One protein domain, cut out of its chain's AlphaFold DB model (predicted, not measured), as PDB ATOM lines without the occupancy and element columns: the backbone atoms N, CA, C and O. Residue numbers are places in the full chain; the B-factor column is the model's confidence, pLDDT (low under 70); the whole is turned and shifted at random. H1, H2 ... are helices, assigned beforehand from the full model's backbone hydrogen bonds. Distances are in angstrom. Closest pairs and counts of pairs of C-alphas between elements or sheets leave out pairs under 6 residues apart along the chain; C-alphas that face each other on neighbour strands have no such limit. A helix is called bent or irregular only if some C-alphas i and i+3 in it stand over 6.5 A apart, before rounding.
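What this domain is: This is residues 2 to 93 of the 93 residues of the protein "PTS transporter subunit EIIC" of Bacillus sp. UniB3 (UniProt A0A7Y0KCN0). The domain is a long, narrow helical hairpin: H1 and H2 follow each other end to end as one arm, and H4 and H5 come back beside them as the other, with a kink between H4 and H5. The short, irregular H3 sits at the turn between H2 and H4, and at the opposite end H6 folds back along H5, on the side away from H1. The printed part has 92 residues with six named helices, H1 to H6 in chain order, and no named strand; its class is all helix. It is only just loose, close to extended, with a radius of gyration of the C-alphas of 18.2 A, and it is elongated, spanning 54 by 28 by 16 A.

Where its parts are: Find C-alpha 2 at (164.897, 178.249, 83.982); from there H1 runs through residues 2 to 16, 20.8 A long. It is neither bent nor irregular, but only just: C-alphas 11 and 14 are 6.3 A apart. H2, residues 18 to 32, is 21.1 A long and ends at C-alpha 32 (197.804, 162.677, 110.876). H3, residues 35 to 42, is irregular, with C-alphas 37 and 40 9.4 A apart. H4, the longest helix, holds residues 47 to 64 and measures 25.0 A. H5, residues 66 to 78, is 17.9 A long and neither bent nor irregular, but only just: C-alphas 71 and 74 are 6.2 A apart. H6, residues 83 to 92, is 14.7 A long and ends at C-alpha 92 (184.457, 158.088, 75.189).

How they stand to each other: Look first at Ala 11 and Ala 77, the closest C-alphas of H1 and H5 at 5.0 A; these helices touch at a steep tilt of 49 degrees, opposite ways. H1 and H2 meet only through their link. H2 touches H4 at a shallow tilt of 28 degrees, opposite ways; their closest C-alphas, of Ala 22 and Ala 59, are 4.7 A apart. H3 touches H4 only at the corner, with residues 48 to 49 of H4 alone, and the closest C-alphas are those of Ala 42 and Tyr 49, 5.2 A apart. H4 and H5 are close but not clearly touching. H5 and H6 form a helical hairpin, where the C-alphas of Ile 72 and Cys 87 come closest at 5.0 A; they touch at a shallow tilt of 32 degrees, only just short of steep. Among the pairs apart are H1 and H4, and H2 and H5. Every O i to N i+4 pair is within hydrogen-bond range in H2 and H6, against 9 of 11 in H1, 12 of 14 in H4, 8 of 9 in H5 and 1 of 4 in H3, which has 2 of 5 O i to N i+3 pairs within range.

The domain as a whole: The two C-alphas farthest apart, of Met 2 and Ser 40, are 56.2 A from each other. The printed part has no cut, and its five links are tight. Mean pLDDT of the printed part is 92.5, and no printed residue is under 70.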
ATOM      1  N   MET A   2     164.664 178.447  82.541       90.94
ATOM      2  CA  MET A   2     164.897 178.249  83.982       90.94
ATOM      3  C   MET A   2     164.897 176.781  84.447       90.94
ATOM      4  O   MET A   2     165.860 176.341  85.061       90.94
ATOM      5  N   GLN A   3     163.893 175.986  84.063       90.31
ATOM      6  CA  GLN A   3     163.818 174.565  84.442       90.31
ATOM      7  C   GLN A   3     164.976 173.710  83.898       90.31
ATOM      8  O   GLN A   3     165.398 172.759  84.550       90.31
ATOM      9  N   LYS A   4     165.514 174.028  82.710       88.19
ATOM     10  CA  LYS A   4     166.654 173.289  82.136       88.19
ATOM     11  C   LYS A   4     167.935 173.576  82.920       88.19
ATOM     12  O   LYS A   4     168.684 172.650  83.206       88.19
ATOM     13  N   VAL A   5     168.133 174.836  83.313       90.50
ATOM     14  CA  VAL A   5     169.261 175.261  84.154       90.50
ATOM     15  C   VAL A   5     169.158 174.647  85.549       90.50
ATOM     16  O   VAL A   5     170.134 174.094  86.035       90.50
ATOM     17  N   GLN A   6     167.970 174.649  86.158       91.44
ATOM     18  CA  GLN A   6     167.735 173.989  87.449       91.44
ATOM     19  C   GLN A   6     168.014 172.487  87.383       91.44
ATOM     20  O   GLN A   6     168.642 171.935  88.277       91.44
ATOM     21  N   ARG A   7     167.588 171.824  86.304       89.88
ATOM     22  CA  ARG A   7     167.834 170.392  86.120       89.88
ATOM     23  C   ARG A   7     169.314 170.079  85.897       89.88
ATOM     24  O   ARG A   7     169.798 169.089  86.427       89.88
ATOM     25  N   PHE A   8     170.025 170.920  85.150       90.75
ATOM     26  CA  PHE A   8     171.474 170.811  84.999       90.75
ATOM     27  C   PHE A   8     172.197 171.044  86.334       90.75
ATOM     28  O   PHE A   8     173.006 170.217  86.733       90.75
ATOM     29  N   GLY A   9     171.831 172.091  87.079       90.12
ATOM     30  CA  GLY A   9     172.344 172.341  88.429       90.12
ATOM     31  C   GLY A   9     172.073 171.180  89.392       90.12
ATOM     32  O   GLY A   9     172.964 170.767  90.126       90.12
ATOM     33  N   GLY A  10     170.880 170.584  89.331       90.62
ATOM     34  CA  GLY A  10     170.538 169.382  90.093       90.62
ATOM     35  C   GLY A  10     171.354 168.151  89.687       90.62
ATOM     36  O   GLY A  10     171.692 167.340  90.540       90.62
ATOM     37  N   ALA A  11     171.733 168.020  88.415       91.94
ATOM     38  CA  ALA A  11     172.606 166.938  87.956       91.94
ATOM     39  C   ALA A  11     174.059 167.094  88.429       91.94
ATOM     40  O   ALA A  11     174.730 166.098  88.684       91.94
ATOM     41  N   LEU A  12     174.532 168.332  88.600       92.50
ATOM     42  CA  LEU A  12     175.857 168.623  89.156       92.50
ATOM     43  C   LEU A  12     175.960 168.308  90.655       92.50
ATOM     44  O   LEU A  12     177.060 168.102  91.156       92.50
ATOM     45  N   TYR A  13     174.838 168.248  91.377       89.44
ATOM     46  CA  TYR A  13     174.828 168.017  92.823       89.44
ATOM     47  C   TYR A  13     175.489 166.692  93.223       89.44
ATOM     48  O   TYR A  13     176.290 166.658  94.153       89.44
ATOM     49  N   VAL A  14     175.193 165.610  92.495       81.56
ATOM     50  CA  VAL A  14     175.675 164.256  92.812       81.56
ATOM     51  C   VAL A  14     177.211 164.165  92.834       81.56
ATOM     52  O   VAL A  14     177.746 163.743  93.857       81.56
ATOM     53  N   PRO A  15     177.955 164.572  91.785       85.81
ATOM     54  CA  PRO A  15     179.419 164.562  91.837       85.81
ATOM     55  C   PRO A  15     179.991 165.571  92.845       85.81
ATOM     56  O   PRO A  15     180.993 165.277  93.495       85.81
ATOM     57  N   VAL A  16     179.348 166.729  93.037       91.19
ATOM     58  CA  VAL A  16     179.823 167.767  93.972       91.19
ATOM     59  C   VAL A  16     179.756 167.312  95.434       91.19
ATOM     60  O   VAL A  16     180.607 167.708  96.228       91.19
ATOM     61  N   LEU A  17     178.811 166.440  95.802       90.62
ATOM     62  CA  LEU A  17     178.718 165.880  97.156       90.62
ATOM     63  C   LEU A  17     179.958 165.086  97.592       90.62
ATOM     64  O   LEU A  17     180.218 164.972  98.790       90.62
ATOM     65  N   LEU A  18     180.744 164.563  96.647       90.50
ATOM     66  CA  LEU A  18     181.979 163.840  96.961       90.50
ATOM     67  C   LEU A  18     183.106 164.778  97.415       90.50
ATOM     68  O   LEU A  18     184.020 164.340  98.110       90.50
ATOM     69  N   PHE A  19     183.047 166.066  97.064       93.56
ATOM     70  CA  PHE A  19     184.098 167.038  97.372       93.56
ATOM     71  C   PHE A  19     184.223 167.383  98.856       93.56
ATOM     72  O   PHE A  19     185.350 167.346  99.348       93.56
ATOM     73  N   PRO A  20     183.147 167.688  99.610       94.94
ATOM     74  CA  PRO A  20     183.278 167.924 101.045       94.94
ATOM     75  C   PRO A  20     183.785 166.679 101.779       94.94
ATOM     76  O   PRO A  20     184.633 166.802 102.657       94.94
ATOM     77  N   PHE A  21     183.344 165.480 101.381       93.38
ATOM     78  CA  PHE A  21     183.872 164.232 101.933       93.38
ATOM     79  C   PHE A  21     185.377 164.088 101.662       93.38
ATOM     80  O   PHE A  21     186.159 163.949 102.602       93.38
ATOM     81  N   ALA A  22     185.798 164.194 100.398       94.94
ATOM     82  CA  ALA A  22     187.207 164.111 100.024       94.94
ATOM     83  C   ALA A  22     188.050 165.189 100.723       94.94
ATOM     84  O   ALA A  22     189.131 164.892 101.218       94.94
ATOM     85  N   GLY A  23     187.540 166.418 100.829       96.06
ATOM     86  CA  GLY A  23     188.212 167.527 101.504       96.06
ATOM     87  C   GLY A  23     188.441 167.273 102.994       96.06
ATOM     88  O   GLY A  23     189.547 167.495 103.485       96.06
ATOM     89  N   VAL A  24     187.436 166.750 103.706       96.69
ATOM     90  CA  VAL A  24     187.582 166.371 105.122       96.69
ATOM     91  C   VAL A  24     188.614 165.255 105.278       96.69
ATOM     92  O   VAL A  24     189.499 165.360 106.126       96.69
ATOM     93  N   VAL A  25     188.553 164.217 104.438       96.88
ATOM     94  CA  VAL A  25     189.517 163.108 104.484       96.88
ATOM     95  C   VAL A  25     190.936 163.601 104.194       96.88
ATOM     96  O   VAL A  25     191.860 163.253 104.926       96.88
ATOM     97  N   ILE A  26     191.121 164.469 103.195       96.88
ATOM     98  CA  ILE A  26     192.414 165.103 102.902       96.88
ATOM     99  C   ILE A  26     192.915 165.869 104.128       96.88
ATOM    100  O   ILE A  26     194.049 165.647 104.550       96.88
ATOM    101  N   GLY A  27     192.073 166.705 104.744       96.62
ATOM    102  CA  GLY A  27     192.429 167.459 105.949       96.62
ATOM    103  C   GLY A  27     192.900 166.558 107.094       96.62
ATOM    104  O   GLY A  27     193.953 166.807 107.679       96.62
ATOM    105  N   LEU A  28     192.178 165.464 107.355       96.75
ATOM    106  CA  LEU A  28     192.565 164.467 108.357       96.75
ATOM    107  C   LEU A  28     193.892 163.788 108.004       96.75
ATOM    108  O   LEU A  28     194.767 163.668 108.855       96.75
ATOM    109  N   THR A  29     194.084 163.389 106.745       96.44
ATOM    110  CA  THR A  29     195.330 162.730 106.323       96.44
ATOM    111  C   THR A  29     196.535 163.665 106.422       96.44
ATOM    112  O   THR A  29     197.623 163.214 106.763       96.44
ATOM    113  N   ILE A  30     196.368 164.968 106.168       95.69
ATOM    114  CA  ILE A  30     197.431 165.968 106.344       95.69
ATOM    115  C   ILE A  30     197.761 166.125 107.829       95.69
ATOM    116  O   ILE A  30     198.934 166.109 108.191       95.69
ATOM    117  N   LEU A  31     196.741 166.226 108.686       96.06
ATOM    118  CA  LEU A  31     196.908 166.339 110.135       96.06
ATOM    119  C   LEU A  31     197.670 165.134 110.708       96.06
ATOM    120  O   LEU A  31     198.645 165.298 111.436       96.06
ATOM    121  N   PHE A  32     197.252 163.921 110.343       93.94
ATOM    122  CA  PHE A  32     197.804 162.677 110.876       93.94
ATOM    123  C   PHE A  32     199.152 162.267 110.275       93.94
ATOM    124  O   PHE A  32     199.853 161.453 110.871       93.94
ATOM    125  N   LYS A  33     199.546 162.855 109.143       94.44
ATOM    126  CA  LYS A  33     200.896 162.731 108.571       94.44
ATOM    127  C   LYS A  33     201.829 163.875 108.976       94.44
ATOM    128  O   LYS A  33     202.953 163.934 108.485       94.44
ATOM    129  N   ASN A  34     201.387 164.811 109.817       94.56
ATOM    130  CA  ASN A  34     202.207 165.952 110.206       94.56
ATOM    131  C   ASN A  34     203.169 165.573 111.353       94.56
ATOM    132  O   ASN A  34     202.696 165.261 112.452       94.56
ATOM    133  N   PRO A  35     204.500 165.658 111.159       92.38
ATOM    134  CA  PRO A  35     205.478 165.326 112.197       92.38
ATOM    135  C   PRO A  35     205.432 166.260 113.409       92.38
ATOM    136  O   PRO A  35     205.788 165.842 114.505       92.38
ATOM    137  N   LEU A  36     204.928 167.489 113.259       93.00
ATOM    138  CA  LEU A  36     204.735 168.408 114.387       93.00
ATOM    139  C   LEU A  36     203.624 167.946 115.343       93.00
ATOM    140  O   LEU A  36     203.600 168.370 116.493       93.00
ATOM    141  N   ILE A  37     202.701 167.104 114.867       92.12
ATOM    142  CA  ILE A  37     201.534 166.642 115.631       92.12
ATOM    143  C   ILE A  37     201.731 165.199 116.093       92.12
ATOM    144  O   ILE A  37     201.456 164.880 117.245       92.12
ATOM    145  N   MET A  38     202.211 164.332 115.200       92.25
ATOM    146  CA  MET A  38     202.340 162.892 115.444       92.25
ATOM    147  C   MET A  38     203.761 162.444 115.807       92.25
ATOM    148  O   MET A  38     203.970 161.275 116.136       92.25
ATOM    149  N   GLY A  39     204.750 163.343 115.777       90.56
ATOM    150  CA  GLY A  39     206.137 163.016 116.110       90.56
ATOM    151  C   GLY A  39     206.710 161.933 115.194       90.56
ATOM    152  O   GLY A  39     206.524 161.972 113.978       90.56
ATOM    153  N   SER A  40     207.375 160.933 115.777       89.62
ATOM    154  CA  SER A  40     207.999 159.824 115.039       89.62
ATOM    155  C   SER A  40     207.002 158.882 114.350       89.62
ATOM    156  O   SER A  40     207.402 158.109 113.487       89.62
ATOM    157  N   LEU A  41     205.705 158.937 114.687       87.50
ATOM    158  CA  LEU A  41     204.672 158.168 113.978       87.50
ATOM    159  C   LEU A  41     204.393 158.718 112.575       87.50
ATOM    160  O   LEU A  41     203.833 158.011 111.749       87.50
ATOM    161  N   ALA A  42     204.761 159.967 112.287       88.56
ATOM    162  CA  ALA A  42     204.642 160.544 110.950       88.56
ATOM    163  C   ALA A  42     205.902 160.335 110.090       88.56
ATOM    164  O   ALA A  42     206.065 161.010 109.076       88.56
ATOM    165  N   ASP A  43     206.786 159.414 110.478       91.56
ATOM    166  CA  ASP A  43     207.886 158.983 109.619       91.56
ATOM    167  C   ASP A  43     207.315 158.289 108.363       91.56
ATOM    168  O   ASP A  43     206.484 157.386 108.520       91.56
ATOM    169  N   PRO A  44     207.718 158.675 107.137       89.12
ATOM    170  CA  PRO A  44     207.289 158.027 105.896       89.12
ATOM    171  C   PRO A  44     207.463 156.501 105.856       89.12
ATOM    172  O   PRO A  44     206.674 155.812 105.207       89.12
ATOM    173  N   GLU A  45     208.458 155.967 106.566       90.56
ATOM    174  CA  GLU A  45     208.724 154.525 106.659       90.56
ATOM    175  C   GLU A  45     207.780 153.816 107.649       90.56
ATOM    176  O   GLU A  45     207.665 152.591 107.658       90.56
ATOM    177  N   SER A  46     207.066 154.569 108.491       93.06
ATOM    178  CA  SER A  46     206.147 153.998 109.472       93.06
ATOM    179  C   SER A  46     204.848 153.495 108.830       93.06
ATOM    180  O   SER A  46     204.273 154.109 107.926       93.06
ATOM    181  N   LEU A  47     204.303 152.410 109.388       93.25
ATOM    182  CA  LEU A  47     202.990 151.884 108.991       93.25
ATOM    183  C   LEU A  47     201.866 152.916 109.177       93.25
ATOM    184  O   LEU A  47     200.916 152.941 108.399       93.25
ATOM    185  N   TRP A  48     201.976 153.787 110.184       93.62
ATOM    186  CA  TRP A  48     201.003 154.850 110.426       93.62
ATOM    187  C   TRP A  48     200.943 155.826 109.248       93.62
ATOM    188  O   TRP A  48     199.866 156.055 108.689       93.62
ATOM    189  N   TYR A  49     202.097 156.356 108.829       95.44
ATOM    190  CA  TYR A  49     202.168 157.268 107.692       95.44
ATOM    191  C   TYR A  49     201.662 156.607 106.410       95.44
ATOM    192  O   TYR A  49     200.859 157.209 105.698       95.44
ATOM    193  N   GLN A  50     202.074 155.366 106.130       95.12
ATOM    194  CA  GLN A  50     201.680 154.649 104.912       95.12
ATOM    195  C   GLN A  50     200.165 154.413 104.834       95.12
ATOM    196  O   GLN A  50     199.562 154.641 103.782       95.12
ATOM    197  N   CYS A  51     199.518 154.050 105.946       96.00
ATOM    198  CA  CYS A  51     198.060 153.923 106.012       96.00
ATOM    199  C   CYS A  51     197.358 155.242 105.651       96.00
ATOM    200  O   CYS A  51     196.491 155.276 104.774       96.00
ATOM    201  N   TRP A  52     197.760 156.352 106.279       96.19
ATOM    202  CA  TRP A  52     197.186 157.671 105.986       96.19
ATOM    203  C   TRP A  52     197.560 158.196 104.602       96.19
ATOM    204  O   TRP A  52     196.805 158.970 104.012       96.19
ATOM    205  N   PHE A  53     198.703 157.782 104.062       95.69
ATOM    206  CA  PHE A  53     199.122 158.113 102.708       95.69
ATOM    207  C   PHE A  53     198.179 157.490 101.680       95.69
ATOM    208  O   PHE A  53     197.648 158.220 100.850       95.69
ATOM    209  N   ILE A  54     197.883 156.190 101.790       96.62
ATOM    210  CA  ILE A  54     196.958 155.493 100.880       96.62
ATOM    211  C   ILE A  54     195.552 156.106 100.952       96.62
ATOM    212  O   ILE A  54     194.945 156.391  99.918       96.62
ATOM    213  N   ILE A  55     195.048 156.366 102.165       96.50
ATOM    214  CA  ILE A  55     193.745 157.024 102.364       96.50
ATOM    215  C   ILE A  55     193.742 158.419 101.718       96.50
ATOM    216  O   ILE A  55     192.795 158.783 101.017       96.50
ATOM    217  N   GLY A  56     194.816 159.187 101.922       96.25
ATOM    218  CA  GLY A  56     194.988 160.512 101.337       96.25
ATOM    219  C   GLY A  56     195.012 160.479  99.813       96.25
ATOM    220  O   GLY A  56     194.319 161.274  99.184       96.25
ATOM    221  N   GLU A  57     195.740 159.541  99.208       96.00
ATOM    222  CA  GLU A  57     195.795 159.389  97.752       96.00
ATOM    223  C   GLU A  57     194.426 159.048  97.156       96.00
ATOM    224  O   GLU A  57     194.059 159.614  96.120       96.00
ATOM    225  N   GLY A  58     193.640 158.206  97.836       94.44
ATOM    226  CA  GLY A  58     192.258 157.909  97.458       94.44
ATOM    227  C   GLY A  58     191.356 159.146  97.498       94.44
ATOM    228  O   GLY A  58     190.616 159.410  96.551       94.44
ATOM    229  N   ALA A  59     191.462 159.961  98.547       95.25
ATOM    230  CA  ALA A  59     190.700 161.205  98.646       95.25
ATOM    231  C   ALA A  59     191.140 162.240  97.594       95.25
ATOM    232  O   ALA A  59     190.304 162.862  96.936       95.25
ATOM    233  N   TRP A  60     192.445 162.370  97.350       95.06
ATOM    234  CA  TRP A  60     192.978 163.213  96.280       95.06
ATOM    235  C   TRP A  60     192.595 162.721  94.885       95.06
ATOM    236  O   TRP A  60     192.511 163.532  93.964       95.06
ATOM    237  N   ALA A  61     192.367 161.420  94.687       95.00
ATOM    238  CA  ALA A  61     191.914 160.887  93.405       95.00
ATOM    239  C   ALA A  61     190.543 161.454  93.009       95.00
ATOM    240  O   ALA A  61     190.350 161.786  91.844       95.00
ATOM    241  N   VAL A  62     189.634 161.664  93.971       92.69
ATOM    242  CA  VAL A  62     188.320 162.292  93.733       92.69
ATOM    243  C   VAL A  62     188.482 163.693  93.137       92.69
ATOM    244  O   VAL A  62     187.811 164.039  92.169       92.69
ATOM    245  N   LEU A  63     189.404 164.495  93.674       91.31
ATOM    246  CA  LEU A  63     189.641 165.856  93.185       91.31
ATOM    247  C   LEU A  63     190.442 165.877  91.875       91.31
ATOM    248  O   LEU A  63     190.146 166.673  90.989       91.31
ATOM    249  N   ARG A  64     191.431 164.984  91.723       94.12
ATOM    250  CA  ARG A  64     192.248 164.873  90.499       94.12
ATOM    251  C   ARG A  64     191.447 164.346  89.308       94.12
ATOM    252  O   ARG A  64     191.689 164.768  88.185       94.12
ATOM    253  N   GLN A  65     190.475 163.467  89.550       93.69
ATOM    254  CA  GLN A  65     189.586 162.899  88.530       93.69
ATOM    255  C   GLN A  65     188.241 163.630  88.445       93.69
ATOM    256  O   GLN A  65     187.239 163.068  88.004       93.69
ATOM    257  N   MET A  66     188.214 164.908  88.826       93.56
ATOM    258  CA  MET A  66     187.028 165.753  88.718       93.56
ATOM    259  C   MET A  66     186.394 165.738  87.311       93.56
ATOM    260  O   MET A  66     185.175 165.567  87.239       93.56
ATOM    261  N   PRO A  67     187.150 165.824  86.193       91.88
ATOM    262  CA  PRO A  67     186.558 165.730  84.857       91.88
ATOM    263  C   PRO A  67     185.801 164.416  84.632       91.88
ATOM    264  O   PRO A  67     184.681 164.431  84.127       91.88
ATOM    265  N   LEU A  68     186.370 163.295  85.081       92.94
ATOM    266  CA  LEU A  68     185.771 161.968  84.961       92.94
ATOM    267  C   LEU A  68     184.476 161.853  85.782       92.94
ATOM    268  O   LEU A  68     183.468 161.335  85.300       92.94
ATOM    269  N   LEU A  69     184.483 162.388  87.008       93.12
ATOM    270  CA  LEU A  69     183.304 162.420  87.877       93.12
ATOM    271  C   LEU A  69     182.147 163.194  87.246       93.12
ATOM    272  O   LEU A  69     181.003 162.749  87.328       93.12
ATOM    273  N   PHE A  70     182.420 164.328  86.595       93.25
ATOM    274  CA  PHE A  70     181.380 165.102  85.916       93.25
ATOM    275  C   PHE A  70     180.937 164.471  84.592       93.25
ATOM    276  O   PHE A  70     179.734 164.449  84.323       93.25
ATOM    277  N   ALA A  71     181.865 163.910  83.807       93.62
ATOM    278  CA  ALA A  71     181.562 163.216  82.553       93.62
ATOM    279  C   ALA A  71     180.596 162.040  82.766       93.62
ATOM    280  O   ALA A  71     179.694 161.822  81.964       93.62
ATOM    281  N   ILE A  72     180.727 161.329  83.888       93.06
ATOM    282  CA  ILE A  72     179.853 160.206  84.243       93.06
ATOM    283  C   ILE A  72     178.618 160.677  85.031       93.06
ATOM    284  O   ILE A  72     177.499 160.234  84.759       93.06
ATOM    285  N   GLY A  73     178.795 161.587  85.992       91.50
ATOM    286  CA  GLY A  73     177.748 162.005  86.929       91.50
ATOM    287  C   GLY A  73     176.618 162.811  86.288       91.50
ATOM    288  O   GLY A  73     175.447 162.588  86.608       91.50
ATOM    289  N   ILE A  74     176.938 163.704  85.344       93.69
ATOM    290  CA  ILE A  74     175.930 164.546  84.682       93.69
ATOM    291  C   ILE A  74     174.957 163.694  83.839       93.69
ATOM    292  O   ILE A  74     173.742 163.830  84.031       93.69
ATOM    293  N   PRO A  75     175.409 162.789  82.944       92.44
ATOM    294  CA  PRO A  75     174.501 161.946  82.166       92.44
ATOM    295  C   PRO A  75     173.702 160.961  83.019       92.44
ATOM    296  O   PRO A  75     172.525 160.751  82.722       92.44
ATOM    297  N   ILE A  76     174.281 160.412  84.098       92.06
ATOM    298  CA  ILE A  76     173.558 159.534  85.038       92.06
ATOM    299  C   ILE A  76     172.318 160.250  85.582       92.06
ATOM    300  O   ILE A  76     171.228 159.672  85.571       92.06
ATOM    301  N   ALA A  77     172.468 161.512  85.995       89.81
ATOM    302  CA  ALA A  77     171.400 162.294  86.612       89.81
ATOM    303  C   ALA A  77     170.429 162.929  85.594       89.81
ATOM    304  O   ALA A  77     169.266 163.190  85.915       89.81
ATOM    305  N   LEU A  78     170.870 163.188  84.355       91.75
ATOM    306  CA  LEU A  78     170.036 163.813  83.318       91.75
ATOM    307  C   LEU A  78     169.287 162.823  82.422       91.75
ATOM    308  O   LEU A  78     168.204 163.169  81.920       91.75
ATOM    309  N   ALA A  79     169.838 161.631  82.187       92.56
ATOM    310  CA  ALA A  79     169.223 160.639  81.316       92.56
ATOM    311  C   ALA A  79     167.854 160.209  81.864       92.56
ATOM    312  O   ALA A  79     167.623 160.157  83.067       92.56
ATOM    313  N   LYS A  80     166.904 159.941  80.964       89.56
ATOM    314  CA  LYS A  80     165.582 159.384  81.319       89.56
ATOM    315  C   LYS A  80     165.441 157.912  80.931       89.56
ATOM    316  O   LYS A  80     164.491 157.253  81.338       89.56
ATOM    317  N   LYS A  81     166.330 157.438  80.058       91.31
ATOM    318  CA  LYS A  81     166.388 156.087  79.497       91.31
ATOM    319  C   LYS A  81     167.855 155.762  79.234       91.31
ATOM    320  O   LYS A  81     168.621 156.672  78.926       91.31
ATOM    321  N   ALA A  82     168.214 154.483  79.320       92.31
ATOM    322  CA  ALA A  82     169.552 153.986  78.992       92.31
ATOM    323  C   ALA A  82     170.703 154.753  79.688       92.31
ATOM    324  O   ALA A  82     171.676 155.132  79.040       92.31
ATOM    325  N   HIS A  83     170.599 154.968  81.007       89.88
ATOM    326  CA  HIS A  83     171.579 155.728  81.803       89.88
ATOM    327  C   HIS A  83     173.022 155.251  81.594       89.88
ATOM    328  O   HIS A  83     173.898 156.062  81.318       89.88
ATOM    329  N   ALA A  84     173.254 153.934  81.640       90.75
ATOM    330  CA  ALA A  84     174.586 153.361  81.447       90.75
ATOM    331  C   ALA A  84     175.176 153.711  80.072       90.75
ATOM    332  O   ALA A  84     176.329 154.120  79.986       90.75
ATOM    333  N   ARG A  85     174.372 153.630  79.001       92.19
ATOM    334  CA  ARG A  85     174.817 154.012  77.656       92.19
ATOM    335  C   ARG A  85     175.153 155.500  77.591       92.19
ATOM    336  O   ARG A  85     176.190 155.847  77.052       92.19
ATOM    337  N   ALA A  86     174.312 156.361  78.162       93.12
ATOM    338  CA  ALA A  86     174.553 157.803  78.163       93.12
ATOM    339  C   ALA A  86     175.877 158.175  78.856       93.12
ATOM    340  O   ALA A  86     176.593 159.045  78.371       93.12
ATOM    341  N   CYS A  87     176.226 157.498  79.952       93.31
ATOM    342  CA  CYS A  87     177.513 157.689  80.621       93.31
ATOM    343  C   CYS A  87     178.690 157.159  79.810       93.31
ATOM    344  O   CYS A  87     179.719 157.819  79.756       93.31
ATOM    345  N   MET A  88     178.542 155.994  79.176       93.00
ATOM    346  CA  MET A  88     179.595 155.432  78.326       93.00
ATOM    347  C   MET A  88     179.894 156.337  77.132       93.00
ATOM    348  O   MET A  88     181.057 156.605  76.870       93.00
ATOM    349  N   GLU A  89     178.866 156.859  76.456       92.50
ATOM    350  CA  GLU A  89     179.023 157.802  75.337       92.50
ATOM    351  C   GLU A  89     179.720 159.097  75.792       92.50
ATOM    352  O   GLU A  89     180.642 159.568  75.135       92.50
ATOM    353  N   ALA A  90     179.339 159.643  76.951       92.50
ATOM    354  CA  ALA A  90     179.970 160.843  77.506       92.50
ATOM    355  C   ALA A  90     181.413 160.626  77.992       92.50
ATOM    356  O   ALA A  90     182.149 161.592  78.148       92.50
ATOM    357  N   LEU A  91     181.803 159.379  78.271       92.06
ATOM    358  CA  LEU A  91     183.155 159.029  78.698       92.06
ATOM    359  C   LEU A  91     184.125 158.885  77.514       92.06
ATOM    360  O   LEU A  91     185.312 159.155  77.668       92.06
ATOM    361  N   ILE A  92     183.635 158.406  76.369       90.12
ATOM    362  CA  ILE A  92     184.457 158.088  75.189       90.12
ATOM    363  C   ILE A  92     184.508 159.209  74.141       90.12
ATOM    364  O   ILE A  92     185.303 159.103  73.210       90.12
ATOM    365  N   THR A  93     183.647 160.226  74.263       76.50
ATOM    366  CA  THR A  93     183.598 161.399  73.372       76.50
ATOM    367  C   THR A  93     184.498 162.508  73.892       76.50
ATOM    368  O   THR A  93     185.242 163.087  73.071       76.50
TER     369      THR A  93